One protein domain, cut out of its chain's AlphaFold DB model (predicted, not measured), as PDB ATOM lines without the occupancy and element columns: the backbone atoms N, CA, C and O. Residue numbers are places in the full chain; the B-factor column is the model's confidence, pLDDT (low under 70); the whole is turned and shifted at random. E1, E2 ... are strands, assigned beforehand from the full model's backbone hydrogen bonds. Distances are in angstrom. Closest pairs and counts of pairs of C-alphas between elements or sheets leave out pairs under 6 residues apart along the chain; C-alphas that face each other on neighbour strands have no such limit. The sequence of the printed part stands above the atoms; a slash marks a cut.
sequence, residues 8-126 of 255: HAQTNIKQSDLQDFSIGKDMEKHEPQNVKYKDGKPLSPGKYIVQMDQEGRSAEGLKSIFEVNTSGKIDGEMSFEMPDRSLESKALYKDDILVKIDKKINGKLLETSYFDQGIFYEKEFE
ATOM      1  N   HIS A   8     -30.199   0.798  34.984       54.59
ATOM      2  CA  HIS A   8     -30.610   0.431  36.333       54.59
ATOM      3  C   HIS A   8     -29.551  -0.514  36.910       54.59
ATOM      4  O   HIS A   8     -29.282  -1.574  36.343       54.59
ATOM      5  N   ALA A   9     -28.908  -0.079  37.996       69.94
ATOM      6  CA  ALA A   9     -27.899  -0.856  38.695       69.94
ATOM      7  C   ALA A   9     -28.505  -2.192  39.140       69.94
ATOM      8  O   ALA A   9     -29.613  -2.241  39.675       69.94
ATOM      9  N   GLN A  10     -27.781  -3.277  38.889       85.06
ATOM     10  CA  GLN A  10     -28.166  -4.607  39.334       85.06
ATOM     11  C   GLN A  10     -27.798  -4.769  40.813       85.06
ATOM     12  O   GLN A  10     -26.638  -4.587  41.183       85.06
ATOM     13  N   THR A  11     -28.770  -5.143  41.643       91.19
ATOM     14  CA  THR A  11     -28.568  -5.369  43.080       91.19
ATOM     15  C   THR A  11     -28.541  -6.866  43.373       91.19
ATOM     16  O   THR A  11     -29.464  -7.583  43.000       91.19
ATOM     17  N   ASN A  12     -27.496  -7.353  44.046       91.62
ATOM     18  CA  ASN A  12     -27.416  -8.746  44.491       91.62
ATOM     19  C   ASN A  12     -27.845  -8.836  45.963       91.62
ATOM     20  O   ASN A  12     -27.343  -8.072  46.785       91.62
ATOM     21  N   ILE A  13     -28.757  -9.751  46.290       91.06
ATOM     22  CA  ILE A  13     -29.326  -9.936  47.635       91.06
ATOM     23  C   ILE A  13     -29.337 -11.435  47.964       91.06
ATOM     24  O   ILE A  13     -29.455 -12.265  47.060       91.06
ATOM     25  N   LYS A  14     -29.208 -11.815  49.238       89.25
ATOM     26  CA  LYS A  14     -29.437 -13.205  49.658       89.25
ATOM     27  C   LYS A  14     -30.911 -13.432  49.979       89.25
ATOM     28  O   LYS A  14     -31.574 -12.536  50.492       89.25
ATOM     29  N   GLN A  15     -31.436 -14.632  49.737       87.75
ATOM     30  CA  GLN A  15     -32.811 -14.968  50.133       87.75
ATOM     31  C   GLN A  15     -33.036 -14.703  51.630       87.75
ATOM     32  O   GLN A  15     -34.065 -14.151  52.012       87.75
ATOM     33  N   SER A  16     -32.043 -15.010  52.463       87.44
ATOM     34  CA  SER A  16     -32.050 -14.739  53.898       87.44
ATOM     35  C   SER A  16     -32.133 -13.258  54.292       87.44
ATOM     36  O   SER A  16     -32.349 -12.987  55.471       87.44
ATOM     37  N   ASP A  17     -32.030 -12.305  53.367       90.06
ATOM     38  CA  ASP A  17     -32.249 -10.876  53.633       90.06
ATOM     39  C   ASP A  17     -33.691 -10.434  53.335       90.06
ATOM     40  O   ASP A  17     -34.105  -9.335  53.722       90.06
ATOM     41  N   LEU A  18     -34.470 -11.287  52.664       88.94
ATOM     42  CA  LEU A  18     -35.849 -11.023  52.272       88.94
ATOM     43  C   LEU A  18     -36.840 -11.677  53.240       88.94
ATOM     44  O   LEU A  18     -36.574 -12.708  53.863       88.94
ATOM     45  N   GLN A  19     -38.004 -11.052  53.376       87.00
ATOM     46  CA  GLN A  19     -39.122 -11.573  54.149       87.00
ATOM     47  C   GLN A  19     -39.983 -12.492  53.277       87.00
ATOM     48  O   GLN A  19     -40.456 -12.072  52.225       87.00
ATOM     49  N   ASP A  20     -40.199 -13.733  53.734       75.19
ATOM     50  CA  ASP A  20     -41.139 -14.714  53.163       75.19
ATOM     51  C   ASP A  20     -41.024 -14.937  51.642       75.19
ATOM     52  O   ASP A  20     -41.994 -15.347  50.986       75.19
ATOM     53  N   PHE A  21     -39.835 -14.668  51.091       81.06
ATOM     54  CA  PHE A  21     -39.530 -14.814  49.679       81.06
ATOM     55  C   PHE A  21     -39.405 -16.291  49.324       81.06
ATOM     56  O   PHE A  21     -38.497 -16.987  49.786       81.06
ATOM     57  N   SER A  22     -40.325 -16.746  48.484       74.12
ATOM     58  CA  SER A  22     -40.385 -18.112  47.984       74.12
ATOM     59  C   SER A  22     -40.716 -18.104  46.502       74.12
ATOM     60  O   SER A  22     -41.499 -17.274  46.023       74.12
ATOM     61  N   ILE A  23     -40.169 -19.072  45.780       66.81
ATOM     62  CA  ILE A  23     -40.454 -19.271  44.363       66.81
ATOM     63  C   ILE A  23     -41.878 -19.811  44.201       66.81
ATOM     64  O   ILE A  23     -42.238 -20.805  44.822       66.81
ATOM     65  N   GLY A  24     -42.686 -19.180  43.344       58.69
ATOM     66  CA  GLY A  24     -43.931 -19.782  42.855       58.69
ATOM     67  C   GLY A  24     -45.014 -20.020  43.910       58.69
ATOM     68  O   GLY A  24     -45.776 -20.972  43.761       58.69
ATOM     69  N   LYS A  25     -45.084 -19.183  44.959       55.47
ATOM     70  CA  LYS A  25     -46.154 -19.221  45.975       55.47
ATOM     71  C   LYS A  25     -47.511 -19.338  45.273       55.47
ATOM     72  O   LYS A  25     -47.827 -18.485  44.447       55.47
ATOM     73  N   ASP A  26     -48.219 -20.430  45.569       61.22
ATOM     74  CA  ASP A  26     -49.487 -20.905  45.004       61.22
ATOM     75  C   ASP A  26     -50.118 -19.955  43.976       61.22
ATOM     76  O   ASP A  26     -50.972 -19.134  44.310       61.22
ATOM     77  N   MET A  27     -49.716 -20.073  42.706       69.69
ATOM     78  CA  MET A  27     -50.276 -19.251  41.624       69.69
ATOM     79  C   MET A  27     -51.811 -19.376  41.540       69.69
ATOM     80  O   MET A  27     -52.485 -18.441  41.115       69.69
ATOM     81  N   GLU A  28     -52.373 -20.488  42.024       62.69
ATOM     82  CA  GLU A  28     -53.816 -20.694  42.179       62.69
ATOM     83  C   GLU A  28     -54.483 -19.691  43.144       62.69
ATOM     84  O   GLU A  28     -55.646 -19.342  42.951       62.69
ATOM     85  N   LYS A  29     -53.760 -19.184  44.153       74.19
ATOM     86  CA  LYS A  29     -54.264 -18.167  45.094       74.19
ATOM     87  C   LYS A  29     -54.240 -16.755  44.516       74.19
ATOM     88  O   LYS A  29     -54.948 -15.892  45.023       74.19
ATOM     89  N   HIS A  30     -53.449 -16.522  43.464       77.50
ATOM     90  CA  HIS A  30     -53.313 -15.219  42.810       77.50
ATOM     91  C   HIS A  30     -52.984 -14.075  43.794       77.50
ATOM     92  O   HIS A  30     -53.469 -12.950  43.671       77.50
ATOM     93  N   GLU A  31     -52.170 -14.377  44.809       81.19
ATOM     94  CA  GLU A  31     -51.784 -13.428  45.852       81.19
ATOM     95  C   GLU A  31     -50.501 -12.674  45.464       81.19
ATOM     96  O   GLU A  31     -49.606 -13.258  44.844       81.19
ATOM     97  N   PRO A  32     -50.363 -11.386  45.836       83.19
ATOM     98  CA  PRO A  32     -49.136 -10.647  45.574       83.19
ATOM     99  C   PRO A  32     -47.969 -11.199  46.400       83.19
ATOM    100  O   PRO A  32     -48.107 -11.452  47.601       83.19
ATOM    101  N   GLN A  33     -46.792 -11.308  45.780       81.38
ATOM    102  CA  GLN A  33     -45.594 -11.822  46.448       81.38
ATOM    103  C   GLN A  33     -45.098 -10.885  47.568       81.38
ATOM    104  O   GLN A  33     -44.533 -11.362  48.548       81.38
ATOM    105  N   ASN A  34     -45.357  -9.572  47.451       83.81
ATOM    106  CA  ASN A  34     -45.058  -8.544  48.460       83.81
ATOM    107  C   ASN A  34     -43.607  -8.587  48.976       83.81
ATOM    108  O   ASN A  34     -43.371  -8.521  50.186       83.81
ATOM    109  N   VAL A  35     -42.632  -8.707  48.074       85.06
ATOM    110  CA  VAL A  35     -41.232  -8.917  48.463       85.06
ATOM    111  C   VAL A  35     -40.652  -7.676  49.137       85.06
ATOM    112  O   VAL A  35     -40.688  -6.567  48.604       85.06
ATOM    113  N   LYS A  36     -40.098  -7.875  50.333       90.00
ATOM    114  CA  LYS A  36     -39.510  -6.833  51.181       90.00
ATOM    115  C   LYS A  36     -38.260  -7.359  51.864       90.00
ATOM    116  O   LYS A  36     -38.068  -8.570  51.977       90.00
ATOM    117  N   TYR A  37     -37.432  -6.450  52.359       91.62
ATOM    118  CA  TYR A  37     -36.361  -6.803  53.283       91.62
ATOM    119  C   TYR A  37     -36.933  -7.313  54.611       91.62
ATOM    120  O   TYR A  37     -38.048  -6.961  54.997       91.62
ATOM    121  N   LYS A  38     -36.150  -8.101  55.355       90.38
ATOM    122  CA  LYS A  38     -36.535  -8.593  56.692       90.38
ATOM    123  C   LYS A  38     -36.824  -7.497  57.715       90.38
ATOM    124  O   LYS A  38     -37.556  -7.741  58.669       90.38
ATOM    125  N   ASP A  39     -36.271  -6.301  57.529       90.69
ATOM    126  CA  ASP A  39     -36.579  -5.131  58.357       90.69
ATOM    127  C   ASP A  39     -37.909  -4.448  57.967       90.69
ATOM    128  O   ASP A  39     -38.262  -3.408  58.523       90.69
ATOM    129  N   GLY A  40     -38.652  -5.030  57.017       89.38
ATOM    130  CA  GLY A  40     -39.945  -4.561  56.531       89.38
ATOM    131  C   GLY A  40     -39.861  -3.484  55.449       89.38
ATOM    132  O   GLY A  40     -40.904  -3.068  54.935       89.38
ATOM    133  N   LYS A  41     -38.658  -3.019  55.078       90.56
ATOM    134  CA  LYS A  41     -38.511  -1.995  54.037       90.56
ATOM    135  C   LYS A  41     -38.825  -2.557  52.644       90.56
ATOM    136  O   LYS A  41     -38.426  -3.683  52.334       90.56
ATOM    137  N   PRO A  42     -39.499  -1.777  51.780       89.50
ATOM    138  CA  PRO A  42     -39.726  -2.170  50.396       89.50
ATOM    139  C   PRO A  42     -38.421  -2.173  49.593       89.50
ATOM    140  O   PRO A  42     -37.485  -1.423  49.889       89.50
ATOM    141  N   LEU A  43     -38.384  -2.992  48.543       90.50
ATOM    142  CA  LEU A  43     -37.333  -2.937  47.532       90.50
ATOM    143  C   LEU A  43     -37.459  -1.639  46.722       90.50
ATOM    144  O   LEU A  43     -38.558  -1.180  46.413       90.50
ATOM    145  N   SER A  44     -36.322  -1.035  46.379       91.19
ATOM    146  CA  SER A  44     -36.299   0.133  45.488       91.19
ATOM    147  C   SER A  44     -36.481  -0.291  44.024       91.19
ATOM    148  O   SER A  44     -36.173  -1.435  43.689       91.19
ATOM    149  N   PRO A  45     -36.921   0.597  43.122       93.12
ATOM    150  CA  PRO A  45     -37.035   0.264  41.704       93.12
ATOM    151  C   PRO A  45     -35.680  -0.148  41.105       93.12
ATOM    152  O   PRO A  45     -34.670   0.517  41.352       93.12
ATOM    153  N   GLY A  46     -35.645  -1.226  40.319       93.50
ATOM    154  CA  GLY A  46     -34.409  -1.720  39.705       93.50
ATOM    155  C   GLY A  46     -34.380  -3.224  39.435       93.50
ATOM    156  O   GLY A  46     -35.354  -3.934  39.672       93.50
ATOM    157  N   LYS A  47     -33.239  -3.706  38.928       93.88
ATOM    158  CA  LYS A  47     -32.980  -5.131  38.668       93.88
ATOM    159  C   LYS A  47     -32.365  -5.793  39.900       93.88
ATOM    160  O   LYS A  47     -31.405  -5.266  40.469       93.88
ATOM    161  N   TYR A  48     -32.848  -6.978  40.246       92.94
ATOM    162  CA  TYR A  48     -32.387  -7.755  41.393       92.94
ATOM    163  C   TYR A  48     -31.937  -9.151  40.982       92.94
ATOM    164  O   TYR A  48     -32.542  -9.778  40.115       92.94
ATOM    165  N   ILE A  49     -30.886  -9.638  41.643       92.38
ATOM    166  CA  ILE A  49     -30.503 -11.048  41.660       92.38
ATOM    167  C   ILE A  49     -30.552 -11.529  43.103       92.38
ATOM    168  O   ILE A  49     -29.783 -11.065  43.944       92.38
ATOM    169  N   VAL A  50     -31.438 -12.480  43.374       90.19
ATOM    170  CA  VAL A  50     -31.543 -13.149  44.667       90.19
ATOM    171  C   VAL A  50     -30.841 -14.492  44.590       90.19
ATOM    172  O   VAL A  50     -31.206 -15.347  43.784       90.19
ATOM    173  N   GLN A  51     -29.827 -14.675  45.431       88.69
ATOM    174  CA  GLN A  51     -29.169 -15.961  45.614       88.69
ATOM    175  C   GLN A  51     -29.904 -16.749  46.700       88.69
ATOM    176  O   GLN A  51     -29.994 -16.286  47.839       88.69
ATOM    177  N   MET A  52     -30.421 -17.926  46.348       83.50
ATOM    178  CA  MET A  52     -31.111 -18.793  47.300       83.50
ATOM    179  C   MET A  52     -30.101 -19.435  48.254       83.50
ATOM    180  O   MET A  52     -29.161 -20.104  47.821       83.50
ATOM    181  N   ASP A  53     -30.281 -19.187  49.550       79.81
ATOM    182  CA  ASP A  53     -29.393 -19.645  50.624       79.81
ATOM    183  C   ASP A  53     -30.142 -20.285  51.808       79.81
ATOM    184  O   ASP A  53     -29.505 -20.659  52.795       79.81
ATOM    185  N   GLN A  54     -31.475 -20.431  51.730       68.94
ATOM    186  CA  GLN A  54     -32.293 -21.033  52.797       68.94
ATOM    187  C   GLN A  54     -33.160 -22.219  52.352       68.94
ATOM    188  O   GLN A  54     -33.520 -23.047  53.191       68.94
ATOM    189  N   GLU A  55     -33.500 -22.343  51.069       59.94
ATOM    190  CA  GLU A  55     -34.192 -23.531  50.554       59.94
ATOM    191  C   GLU A  55     -33.203 -24.711  50.464       59.94
ATOM    192  O   GLU A  55     -32.042 -24.510  50.123       59.94
ATOM    193  N   GLY A  56     -33.632 -25.923  50.856       53.91
ATOM    194  CA  GLY A  56     -32.775 -27.097  51.124       53.91
ATOM    195  C   GLY A  56     -31.827 -27.532  49.989       53.91
ATOM    196  O   GLY A  56     -31.740 -26.891  48.955       53.91
ATOM    197  N   ARG A  57     -31.120 -28.665  50.151       47.12
ATOM    198  CA  ARG A  57     -30.016 -29.140  49.265       47.12
ATOM    199  C   ARG A  57     -30.255 -29.062  47.739       47.12
ATOM    200  O   ARG A  57     -29.292 -29.114  46.989       47.12
ATOM    201  N   SER A  58     -31.502 -28.973  47.275       52.75
ATOM    202  CA  SER A  58     -31.896 -28.812  45.869       52.75
ATOM    203  C   SER A  58     -31.933 -27.364  45.341       52.75
ATOM    204  O   SER A  58     -32.108 -27.195  44.140       52.75
ATOM    205  N   ALA A  59     -31.798 -26.336  46.188       56.06
ATOM    206  CA  ALA A  59     -31.850 -24.916  45.802       56.06
ATOM    207  C   ALA A  59     -30.520 -24.168  46.016       56.06
ATOM    208  O   ALA A  59     -30.408 -22.991  45.666       56.06
ATOM    209  N   GLU A  60     -29.497 -24.833  46.563       59.56
ATOM    210  CA  GLU A  60     -28.181 -24.235  46.785       59.56
ATOM    211  C   GLU A  60     -27.557 -23.810  45.444       59.56
ATOM    212  O   GLU A  60     -27.290 -24.626  44.562       59.56
ATOM    213  N   GLY A  61     -27.359 -22.499  45.275       65.12
ATOM    214  CA  GLY A  61     -26.830 -21.914  44.041       65.12
ATOM    215  C   GLY A  61     -27.884 -21.493  43.012       65.12
ATOM    216  O   GLY A  61     -27.502 -20.919  41.988       65.12
ATOM    217  N   LEU A  62     -29.180 -21.700  43.281       79.75
ATOM    218  CA  LEU A  62     -30.257 -21.157  42.456       79.75
ATOM    219  C   LEU A  62     -30.243 -19.626  42.531       79.75
ATOM    220  O   LEU A  62     -30.132 -19.030  43.608       79.75
ATOM    221  N   LYS A  63     -30.367 -18.982  41.370       87.19
ATOM    222  CA  LYS A  63     -30.508 -17.527  41.265       87.19
ATOM    223  C   LYS A  63     -31.879 -17.176  40.735       87.19
ATOM    224  O   LYS A  63     -32.313 -17.730  39.730       87.19
ATOM    225  N   SER A  64     -32.534 -16.227  41.387       88.25
ATOM    226  CA  SER A  64     -33.731 -15.595  40.854       88.25
ATOM    227  C   SER A  64     -33.419 -14.180  40.395       88.25
ATOM    228  O   SER A  64     -32.788 -13.420  41.124       88.25
ATOM    229  N   ILE A  65     -33.836 -13.837  39.182       91.31
ATOM    230  CA  ILE A  65     -33.552 -12.554  38.542       91.31
ATOM    231  C   ILE A  65     -34.882 -11.896  38.204       91.31
ATOM    232  O   ILE A  65     -35.675 -12.515  37.500       91.31
ATOM    233  N   PHE A  66     -35.127 -10.677  38.680       92.25
ATOM    234  CA  PHE A  66     -36.376  -9.947  38.432       92.25
ATOM    235  C   PHE A  66     -36.187  -8.428  38.465       92.25
ATOM    236  O   PHE A  66     -35.139  -7.919  38.869       92.25
ATOM    237  N   GLU A  67     -37.221  -7.704  38.048       92.75
ATOM    238  CA  GLU A  67     -37.292  -6.246  38.100       92.75
ATOM    239  C   GLU A  67     -38.385  -5.778  39.055       92.75
ATOM    240  O   GLU A  67     -39.455  -6.376  39.134       92.75
ATOM    241  N   VAL A  68     -38.097  -4.696  39.775       92.12
ATOM    242  CA  VAL A  68     -39.040  -3.981  40.634       92.12
ATOM    243  C   VAL A  68     -39.360  -2.642  39.977       92.12
ATOM    244  O   VAL A  68     -38.452  -1.869  39.657       92.12
ATOM    245  N   ASN A  69     -40.645  -2.363  39.776       91.56
ATOM    246  CA  ASN A  69     -41.136  -1.134  39.166       91.56
ATOM    247  C   ASN A  69     -41.100   0.058  40.142       91.56
ATOM    248  O   ASN A  69     -40.732  -0.058  41.312       91.56
ATOM    249  N   THR A  70     -41.497   1.240  39.667       90.50
ATOM    250  CA  THR A  70     -41.500   2.486  40.459       90.50
ATOM    251  C   THR A  70     -42.416   2.452  41.684       90.50
ATOM    252  O   THR A  70     -42.223   3.249  42.598       90.50
ATOM    253  N   SER A  71     -43.376   1.527  41.723       88.81
ATOM    254  CA  SER A  71     -44.281   1.318  42.856       88.81
ATOM    255  C   SER A  71     -43.730   0.327  43.887       88.81
ATOM    256  O   SER A  71     -44.425   0.010  44.849       88.81
ATOM    257  N   GLY A  72     -42.499  -0.168  43.704       87.62
ATOM    258  CA  GLY A  72     -41.876  -1.135  44.610       87.62
ATOM    259  C   GLY A  72     -42.389  -2.566  44.434       87.62
ATOM    260  O   GLY A  72     -42.224  -3.368  45.348       87.62
ATOM    261  N   LYS A  73     -43.006  -2.875  43.285       90.06
ATOM    262  CA  LYS A  73     -43.576  -4.190  42.967       90.06
ATOM    263  C   LYS A  73     -42.799  -4.900  41.870       90.06
ATOM    264  O   LYS A  73     -42.300  -4.244  40.961       90.06
ATOM    265  N   ILE A  74     -42.752  -6.223  41.908       89.94
ATOM    266  CA  ILE A  74     -42.218  -7.057  40.834       89.94
ATOM    267  C   ILE A  74     -43.120  -6.941  39.611       89.94
ATOM    268  O   ILE A  74     -44.331  -7.153  39.690       89.94
ATOM    269  N   ASP A  75     -42.526  -6.622  38.470       91.56
ATOM    270  CA  ASP A  75     -43.258  -6.462  37.220       91.56
ATOM    271  C   ASP A  75     -42.398  -6.933  36.046       91.56
ATOM    272  O   ASP A  75     -41.233  -6.554  35.923       91.56
ATOM    273  N   GLY A  76     -42.966  -7.791  35.198       91.38
ATOM    274  CA  GLY A  76     -42.259  -8.419  34.084       91.38
ATOM    275  C   GLY A  76     -41.742  -9.830  34.377       91.38
ATOM    276  O   GLY A  76     -42.298 -10.577  35.185       91.38
ATOM    277  N   GLU A  77     -40.720 -10.245  33.627       92.62
ATOM    278  CA  GLU A  77     -40.188 -11.606  33.701       92.62
ATOM    279  C   GLU A  77     -39.262 -11.790  34.910       92.62
ATOM    280  O   GLU A  77     -38.317 -11.031  35.124       92.62
ATOM    281  N   MET A  78     -39.500 -12.865  35.654       90.56
ATOM    282  CA  MET A  78     -38.619 -13.401  36.677       90.56
ATOM    283  C   MET A  78     -38.036 -14.721  36.176       90.56
ATOM    284  O   MET A  78     -38.775 -15.648  35.850       90.56
ATOM    285  N   SER A  79     -36.713 -14.818  36.101       89.62
ATOM    286  CA  SER A  79     -36.023 -16.042  35.678       89.62
ATOM    287  C   SER A  79     -35.418 -16.757  36.878       89.62
ATOM    288  O   SER A  79     -34.877 -16.110  37.774       89.62
ATOM    289  N   PHE A  80     -35.496 -18.085  36.884       85.25
ATOM    290  CA  PHE A  80     -34.847 -18.943  37.867       85.25
ATOM    291  C   PHE A  80     -33.789 -19.780  37.159       85.25
ATOM    292  O   PHE A  80     -34.100 -20.570  36.265       85.25
ATOM    293  N   GLU A  81     -32.538 -19.580  37.556       80.94
ATOM    294  CA  GLU A  81     -31.381 -20.239  36.969       80.94
ATOM    295  C   GLU A  81     -30.791 -21.236  37.962       80.94
ATOM    296  O   GLU A  81     -30.373 -20.860  39.062       80.94
ATOM    297  N   MET A  82     -30.729 -22.502  37.548       76.56
ATOM    298  CA  MET A  82     -29.968 -23.538  38.242       76.56
ATOM    299  C   MET A  82     -28.494 -23.519  37.801       76.56
ATOM    300  O   MET A  82     -28.212 -23.214  36.637       76.56
ATOM    301  N   PRO A  83     -27.539 -23.885  38.680       73.81
ATOM    302  CA  PRO A  83     -26.113 -23.911  38.342       73.81
ATOM    303  C   PRO A  83     -25.758 -24.797  37.138       73.81
ATOM    304  O   PRO A  83     -24.855 -24.461  36.373       73.81
ATOM    305  N   ASP A  84     -26.464 -25.913  36.963       76.38
ATOM    306  CA  ASP A  84     -26.244 -26.895  35.896       76.38
ATOM    307  C   ASP A  84     -27.008 -26.572  34.597       76.38
ATOM    308  O   ASP A  84     -26.805 -27.244  33.585       76.38
ATOM    309  N   ARG A  85     -27.866 -25.536  34.615       68.25
ATOM    310  CA  ARG A  85     -28.735 -25.089  33.510       68.25
ATOM    311  C   ARG A  85     -29.622 -26.186  32.906       68.25
ATOM    312  O   ARG A  85     -30.116 -26.025  31.793       68.25
ATOM    313  N   SER A  86     -29.832 -27.290  33.622       74.44
ATOM    314  CA  SER A  86     -30.669 -28.394  33.139       74.44
ATOM    315  C   SER A  86     -32.152 -28.020  33.167       74.44
ATOM    316  O   SER A  86     -32.911 -28.422  32.284       74.44
ATOM    317  N   LEU A  87     -32.532 -27.194  34.145       78.00
ATOM    318  CA  LEU A  87     -33.871 -26.671  34.369       78.00
ATOM    319  C   LEU A  87     -33.878 -25.149  34.197       78.00
ATOM    320  O   LEU A  87     -33.150 -24.424  34.878       78.00
ATOM    321  N   GLU A  88     -34.756 -24.670  33.324       84.56
ATOM    322  CA  GLU A  88     -35.070 -23.254  33.159       84.56
ATOM    323  C   GLU A  88     -36.502 -23.021  33.634       84.56
ATOM    324  O   GLU A  88     -37.435 -23.659  33.146       84.56
ATOM    325  N   SER A  89     -36.702 -22.083  34.557       87.75
ATOM    326  CA  SER A  89     -38.044 -21.641  34.931       87.75
ATOM    327  C   SER A  89     -38.171 -20.142  34.712       87.75
ATOM    328  O   SER A  89     -37.288 -19.367  35.085       87.75
ATOM    329  N   LYS A  90     -39.265 -19.732  34.074       90.62
ATOM    330  CA  LYS A  90     -39.596 -18.331  33.819       90.62
ATOM    331  C   LYS A  90     -40.991 -18.045  34.326       90.62
ATOM    332  O   LYS A  90     -41.951 -18.666  33.882       90.62
ATOM    333  N   ALA A  91     -41.094 -17.085  35.225       90.31
ATOM    334  CA  ALA A  91     -42.346 -16.561  35.729       90.31
ATOM    335  C   ALA A  91     -42.611 -15.170  35.143       90.31
ATOM    336  O   ALA A  91     -41.687 -14.393  34.938       90.31
ATOM    337  N   LEU A  92     -43.872 -14.848  34.886       91.94
ATOM    338  CA  LEU A  92     -44.319 -13.516  34.504       91.94
ATOM    339  C   LEU A  92     -45.135 -12.933  35.650       91.94
ATOM    340  O   LEU A  92     -46.164 -13.501  36.024       91.94
ATOM    341  N   TYR A  93     -44.697 -11.787  36.150       90.38
ATOM    342  CA  TYR A  93     -45.391 -11.017  37.168       90.38
ATOM    343  C   TYR A  93     -46.036  -9.774  36.564       90.38
ATOM    344  O   TYR A  93     -45.520  -9.194  35.607       90.38
ATOM    345  N   LYS A  94     -47.167  -9.371  37.142       90.19
ATOM    346  CA  LYS A  94     -47.787  -8.060  36.939       90.19
ATOM    347  C   LYS A  94     -48.137  -7.489  38.302       90.19
ATOM    348  O   LYS A  94     -48.973  -8.063  38.996       90.19
ATOM    349  N   ASP A  95     -47.496  -6.389  38.679       89.19
ATOM    350  CA  ASP A  95     -47.716  -5.722  39.968       89.19
ATOM    351  C   ASP A  95     -47.685  -6.682  41.180       89.19
ATOM    352  O   ASP A  95     -48.629  -6.724  41.971       89.19
ATOM    353  N   ASP A  96     -46.586  -7.430  41.334       87.88
ATOM    354  CA  ASP A  96     -46.330  -8.480  42.342       87.88
ATOM    355  C   ASP A  96     -47.148  -9.765  42.201       87.88
ATOM    356  O   ASP A  96     -46.934 -10.711  42.962       87.88
ATOM    357  N   ILE A  97     -48.062  -9.842  41.239       87.31
ATOM    358  CA  ILE A  97     -48.924 -11.008  41.077       87.31
ATOM    359  C   ILE A  97     -48.353 -11.921  39.999       87.31
ATOM    360  O   ILE A  97     -48.133 -11.495  38.865       87.31
ATOM    361  N   LEU A  98     -48.139 -13.190  40.345       87.31
ATOM    362  CA  LEU A  98     -47.719 -14.217  39.400       87.31
ATOM    363  C   LEU A  98     -48.867 -14.537  38.428       87.31
ATOM    364  O   LEU A  98     -49.943 -14.974  38.836       87.31
ATOM    365  N   VAL A  99     -48.631 -14.318  37.133       90.69
ATOM    366  CA  VAL A  99     -49.629 -14.502  36.066       90.69
ATOM    367  C   VAL A  99     -49.370 -15.763  35.256       90.69
ATOM    368  O   VAL A  99     -50.310 -16.389  34.773       90.69
ATOM    369  N   LYS A 100     -48.100 -16.125  35.068       92.50
ATOM    370  CA  LYS A 100     -47.703 -17.287  34.273       92.50
ATOM    371  C   LYS A 100     -46.379 -17.843  34.771       92.50
ATOM    372  O   LYS A 100     -45.507 -17.070  35.150       92.50
ATOM    373  N   ILE A 101     -46.201 -19.154  34.693       91.69
ATOM    374  CA  ILE A 101     -44.908 -19.812  34.858       91.69
ATOM    375  C   ILE A 101     -44.718 -20.862  33.764       91.69
ATOM    376  O   ILE A 101     -45.630 -21.629  33.470       91.69
ATOM    377  N   ASP A 102     -43.534 -20.881  33.164       92.81
ATOM    378  CA  ASP A 102     -43.085 -21.904  32.224       92.81
ATOM    379  C   ASP A 102     -41.861 -22.604  32.821       92.81
ATOM    380  O   ASP A 102     -40.892 -21.937  33.192       92.81
ATOM    381  N   LYS A 103     -41.875 -23.937  32.862       90.25
ATOM    382  CA  LYS A 103     -40.723 -24.765  33.239       90.25
ATOM    383  C   LYS A 103     -40.254 -25.565  32.035       90.25
ATOM    384  O   LYS A 103     -41.050 -26.235  31.372       90.25
ATOM    385  N   LYS A 104     -38.956 -25.511  31.756       89.81
ATOM    386  CA  LYS A 104     -38.317 -26.213  30.648       89.81
ATOM    387  C   LYS A 104     -37.137 -27.038  31.129       89.81
ATOM    388  O   LYS A 104     -36.392 -26.591  31.992       89.81
ATOM    389  N   ILE A 105     -36.927 -28.190  30.503       85.88
ATOM    390  CA  ILE A 105     -35.700 -28.977  30.640       85.88
ATOM    391  C   ILE A 105     -35.071 -29.137  29.263       85.88
ATOM    392  O   ILE A 105     -35.750 -29.506  28.305       85.88
ATOM    393  N   ASN A 106     -33.776 -28.827  29.145       83.00
ATOM    394  CA  ASN A 106     -33.035 -28.889  27.878       83.00
ATOM    395  C   ASN A 106     -33.757 -28.163  26.718       83.00
ATOM    396  O   ASN A 106     -33.844 -28.667  25.597       83.00
ATOM    397  N   GLY A 107     -34.350 -26.999  27.005       84.00
ATOM    398  CA  GLY A 107     -35.110 -26.189  26.046       84.00
ATOM    399  C   GLY A 107     -36.527 -26.687  25.718       84.00
ATOM    400  O   GLY A 107     -37.273 -25.969  25.047       84.00
ATOM    401  N   LYS A 108     -36.942 -27.863  26.206       89.50
ATOM    402  CA  LYS A 108     -38.297 -28.404  26.017       89.50
ATOM    403  C   LYS A 108     -39.211 -28.010  27.168       89.50
ATOM    404  O   LYS A 108     -38.820 -28.120  28.323       89.50
ATOM    405  N   LEU A 109     -40.426 -27.568  26.851       91.62
ATOM    406  CA  LEU A 109     -41.448 -27.236  27.845       91.62
ATOM    407  C   LEU A 109     -41.939 -28.510  28.537       91.62
ATOM    408  O   LEU A 109     -42.348 -29.436  27.849       91.62
ATOM    409  N   LEU A 110     -41.903 -28.524  29.869       93.00
ATOM    410  CA  LEU A 110     -42.458 -29.594  30.702       93.00
ATOM    411  C   LEU A 110     -43.754 -29.179  31.377       93.00
ATOM    412  O   LEU A 110     -44.659 -29.988  31.533       93.00
ATOM    413  N   GLU A 111     -43.845 -27.918  31.778       93.88
ATOM    414  CA  GLU A 111     -44.999 -27.403  32.495       93.88
ATOM    415  C   GLU A 111     -45.226 -25.955  32.085       93.88
ATOM    416  O   GLU A 111     -44.279 -25.170  31.978       93.88
ATOM    417  N   THR A 112     -46.480 -25.600  31.853       94.56
ATOM    418  CA  THR A 112     -46.901 -24.205  31.779       94.56
ATOM    419  C   THR A 112     -48.174 -24.042  32.568       94.56
ATOM    420  O   THR A 112     -49.126 -24.804  32.392       94.56
ATOM    421  N   SER A 113     -48.193 -23.023  33.410       93.75
ATOM    422  CA  SER A 113     -49.360 -22.701  34.205       93.75
ATOM    423  C   SER A 113     -49.602 -21.199  34.134       93.75
ATOM    424  O   SER A 113     -48.654 -20.415  34.051       93.75
ATOM    425  N   TYR A 114     -50.860 -20.771  34.119       92.56
ATOM    426  CA  TYR A 114     -51.215 -19.353  34.070       92.56
ATOM    427  C   TYR A 114     -52.579 -19.084  34.689       92.56
ATOM    428  O   TYR A 114     -53.428 -19.967  34.779       92.56
ATOM    429  N   PHE A 115     -52.789 -17.838  35.092       89.75
ATOM    430  CA  PHE A 115     -54.051 -17.362  35.633       89.75
ATOM    431  C   PHE A 115     -54.694 -16.366  34.671       89.75
ATOM    432  O   PHE A 115     -54.066 -15.385  34.269       89.75
ATOM    433  N   ASP A 116     -55.952 -16.609  34.317       88.31
ATOM    434  CA  ASP A 116     -56.740 -15.716  33.473       88.31
ATOM    435  C   ASP A 116     -58.206 -15.705  33.915       88.31
ATOM    436  O   ASP A 116     -58.810 -16.753  34.137       88.31
ATOM    437  N   GLN A 117     -58.784 -14.510  34.063       86.12
ATOM    438  CA  GLN A 117     -60.201 -14.298  34.398       86.12
ATOM    439  C   GLN A 117     -60.736 -15.131  35.586       86.12
ATOM    440  O   GLN A 117     -61.882 -15.589  35.575       86.12
ATOM    441  N   GLY A 118     -59.933 -15.328  36.637       86.94
ATOM    442  CA  GLY A 118     -60.347 -16.119  37.803       86.94
ATOM    443  C   GLY A 118     -60.215 -17.633  37.620       86.94
ATOM    444  O   GLY A 118     -60.720 -18.390  38.448       86.94
ATOM    445  N   ILE A 119     -59.589 -18.079  36.530       91.31
ATOM    446  CA  ILE A 119     -59.332 -19.484  36.234       91.31
ATOM    447  C   ILE A 119     -57.825 -19.703  36.195       91.31
ATOM    448  O   ILE A 119     -57.075 -18.999  35.519       91.31
ATOM    449  N   PHE A 120     -57.406 -20.724  36.920       93.25
ATOM    450  CA  PHE A 120     -56.063 -21.253  36.901       93.25
ATOM    451  C   PHE A 120     -55.969 -22.366  35.862       93.25
ATOM    452  O   PHE A 120     -56.809 -23.265  35.841       93.25
ATOM    453  N   TYR A 121     -54.969 -22.300  34.995       95.06
ATOM    454  CA  TYR A 121     -54.722 -23.261  33.931       95.06
ATOM    455  C   TYR A 121     -53.369 -23.909  34.150       95.06
ATOM    456  O   TYR A 121     -52.399 -23.207  34.419       95.06
ATOM    457  N   GLU A 122     -53.293 -25.216  33.930       95.25
ATOM    458  CA  GLU A 122     -52.037 -25.963  33.965       95.25
ATOM    459  C   GLU A 122     -51.968 -26.894  32.763       95.25
ATOM    460  O   GLU A 122     -52.982 -27.451  32.329       95.25
ATOM    461  N   LYS A 123     -50.768 -27.067  32.219       96.25
ATOM    462  CA  LYS A 123     -50.460 -28.058  31.192       96.25
ATOM    463  C   LYS A 123     -49.125 -28.705  31.493       96.25
ATOM    464  O   LYS A 123     -48.145 -27.998  31.715       96.25
ATOM    465  N   GLU A 124     -49.086 -30.024  31.398       95.69
ATOM    466  CA  GLU A 124     -47.869 -30.814  31.523       95.69
ATOM    467  C   GLU A 124     -47.533 -31.524  30.214       95.69
ATOM    468  O   GLU A 124     -48.408 -31.936  29.438       95.69
ATOM    469  N   PHE A 125     -46.239 -31.727  30.017       93.38
ATOM    470  CA  PHE A 125     -45.645 -32.426  28.895       93.38
ATOM    471  C   PHE A 125     -44.605 -33.424  29.408       93.38
ATOM    472  O   PHE A 125     -43.982 -33.227  30.451       93.38
ATOM    473  N   GLU A 126     -44.421 -34.503  28.662       90.94
ATOM    474  CA  GLU A 126     -43.338 -35.460  28.867       90.94
ATOM    475  C   GLU A 126     -41.986 -34.851  28.448       90.94
ATOM    476  O   GLU A 126     -41.923 -33.910  27.653       90.94
TER     477      GLU A 126
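This is residues 8 to 126 of the 255 residues of an uncharacterized protein of Chryseobacterium vrystaatense (UniProt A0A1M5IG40). One twisted sheet of eight strands, E1 to E8, forms a wall, with the long unnamed stretch of residues 15 to 45 folded over one face and the other face largely bare. The strands stand side by side in chain order; E1 and E2 are parallel and the rest antiparallel, a mixed sheet. The 119 printed residues hold no named helix; the class is all strand, with under half of the residues in named strands. The whole is compact, with a radius of gyration of the C-alphas of 14.2 A, and spans 42 by 36 by 26 A.

E4, residues 76 to 81, and E5, residues 87 to 94, form a hairpin, with N 78 and O 91 2.8 A apart. E6, residues 97 to 105, follows E5, with N 90 to O 102 at 2.9 A. E7, residues 108 to 116, bends by 53 degrees at residue 111; N 101 and O 113 are 2.8 A apart. Edge strand E8, residues 119 to 125, has N 121 and O 114 at 2.8 A. On the other side of E4, E3, residues 63 to 68, has N 65 and O 79 at 2.9 A. E2, residues 46 to 51, has N 48 and O 66 at 2.8 A. E2 to E8 form a meander, each strand the antiparallel neighbour of the one before. Edge strand E1, residues 10 to 14, is parallel to E2 at 32 degrees, with N 11 and O 47 at 2.9 A. Residues 18 to 19 pair antiparallel with 36 to 37.

E1 begins at C-alpha 10 (-28.166, -4.607, 39.334). E6 spans 24.6 A, E7 23.6 A and E5 23.4 A. E8 ends at C-alpha 125 (-45.645, -32.426, 28.895).

The printed part has no cut. The links E1 to E2 and E2 to E3 are long. Residues 8 to 9, 23 to 28, 54 to 61 and 85 are under 70 in pLDDT.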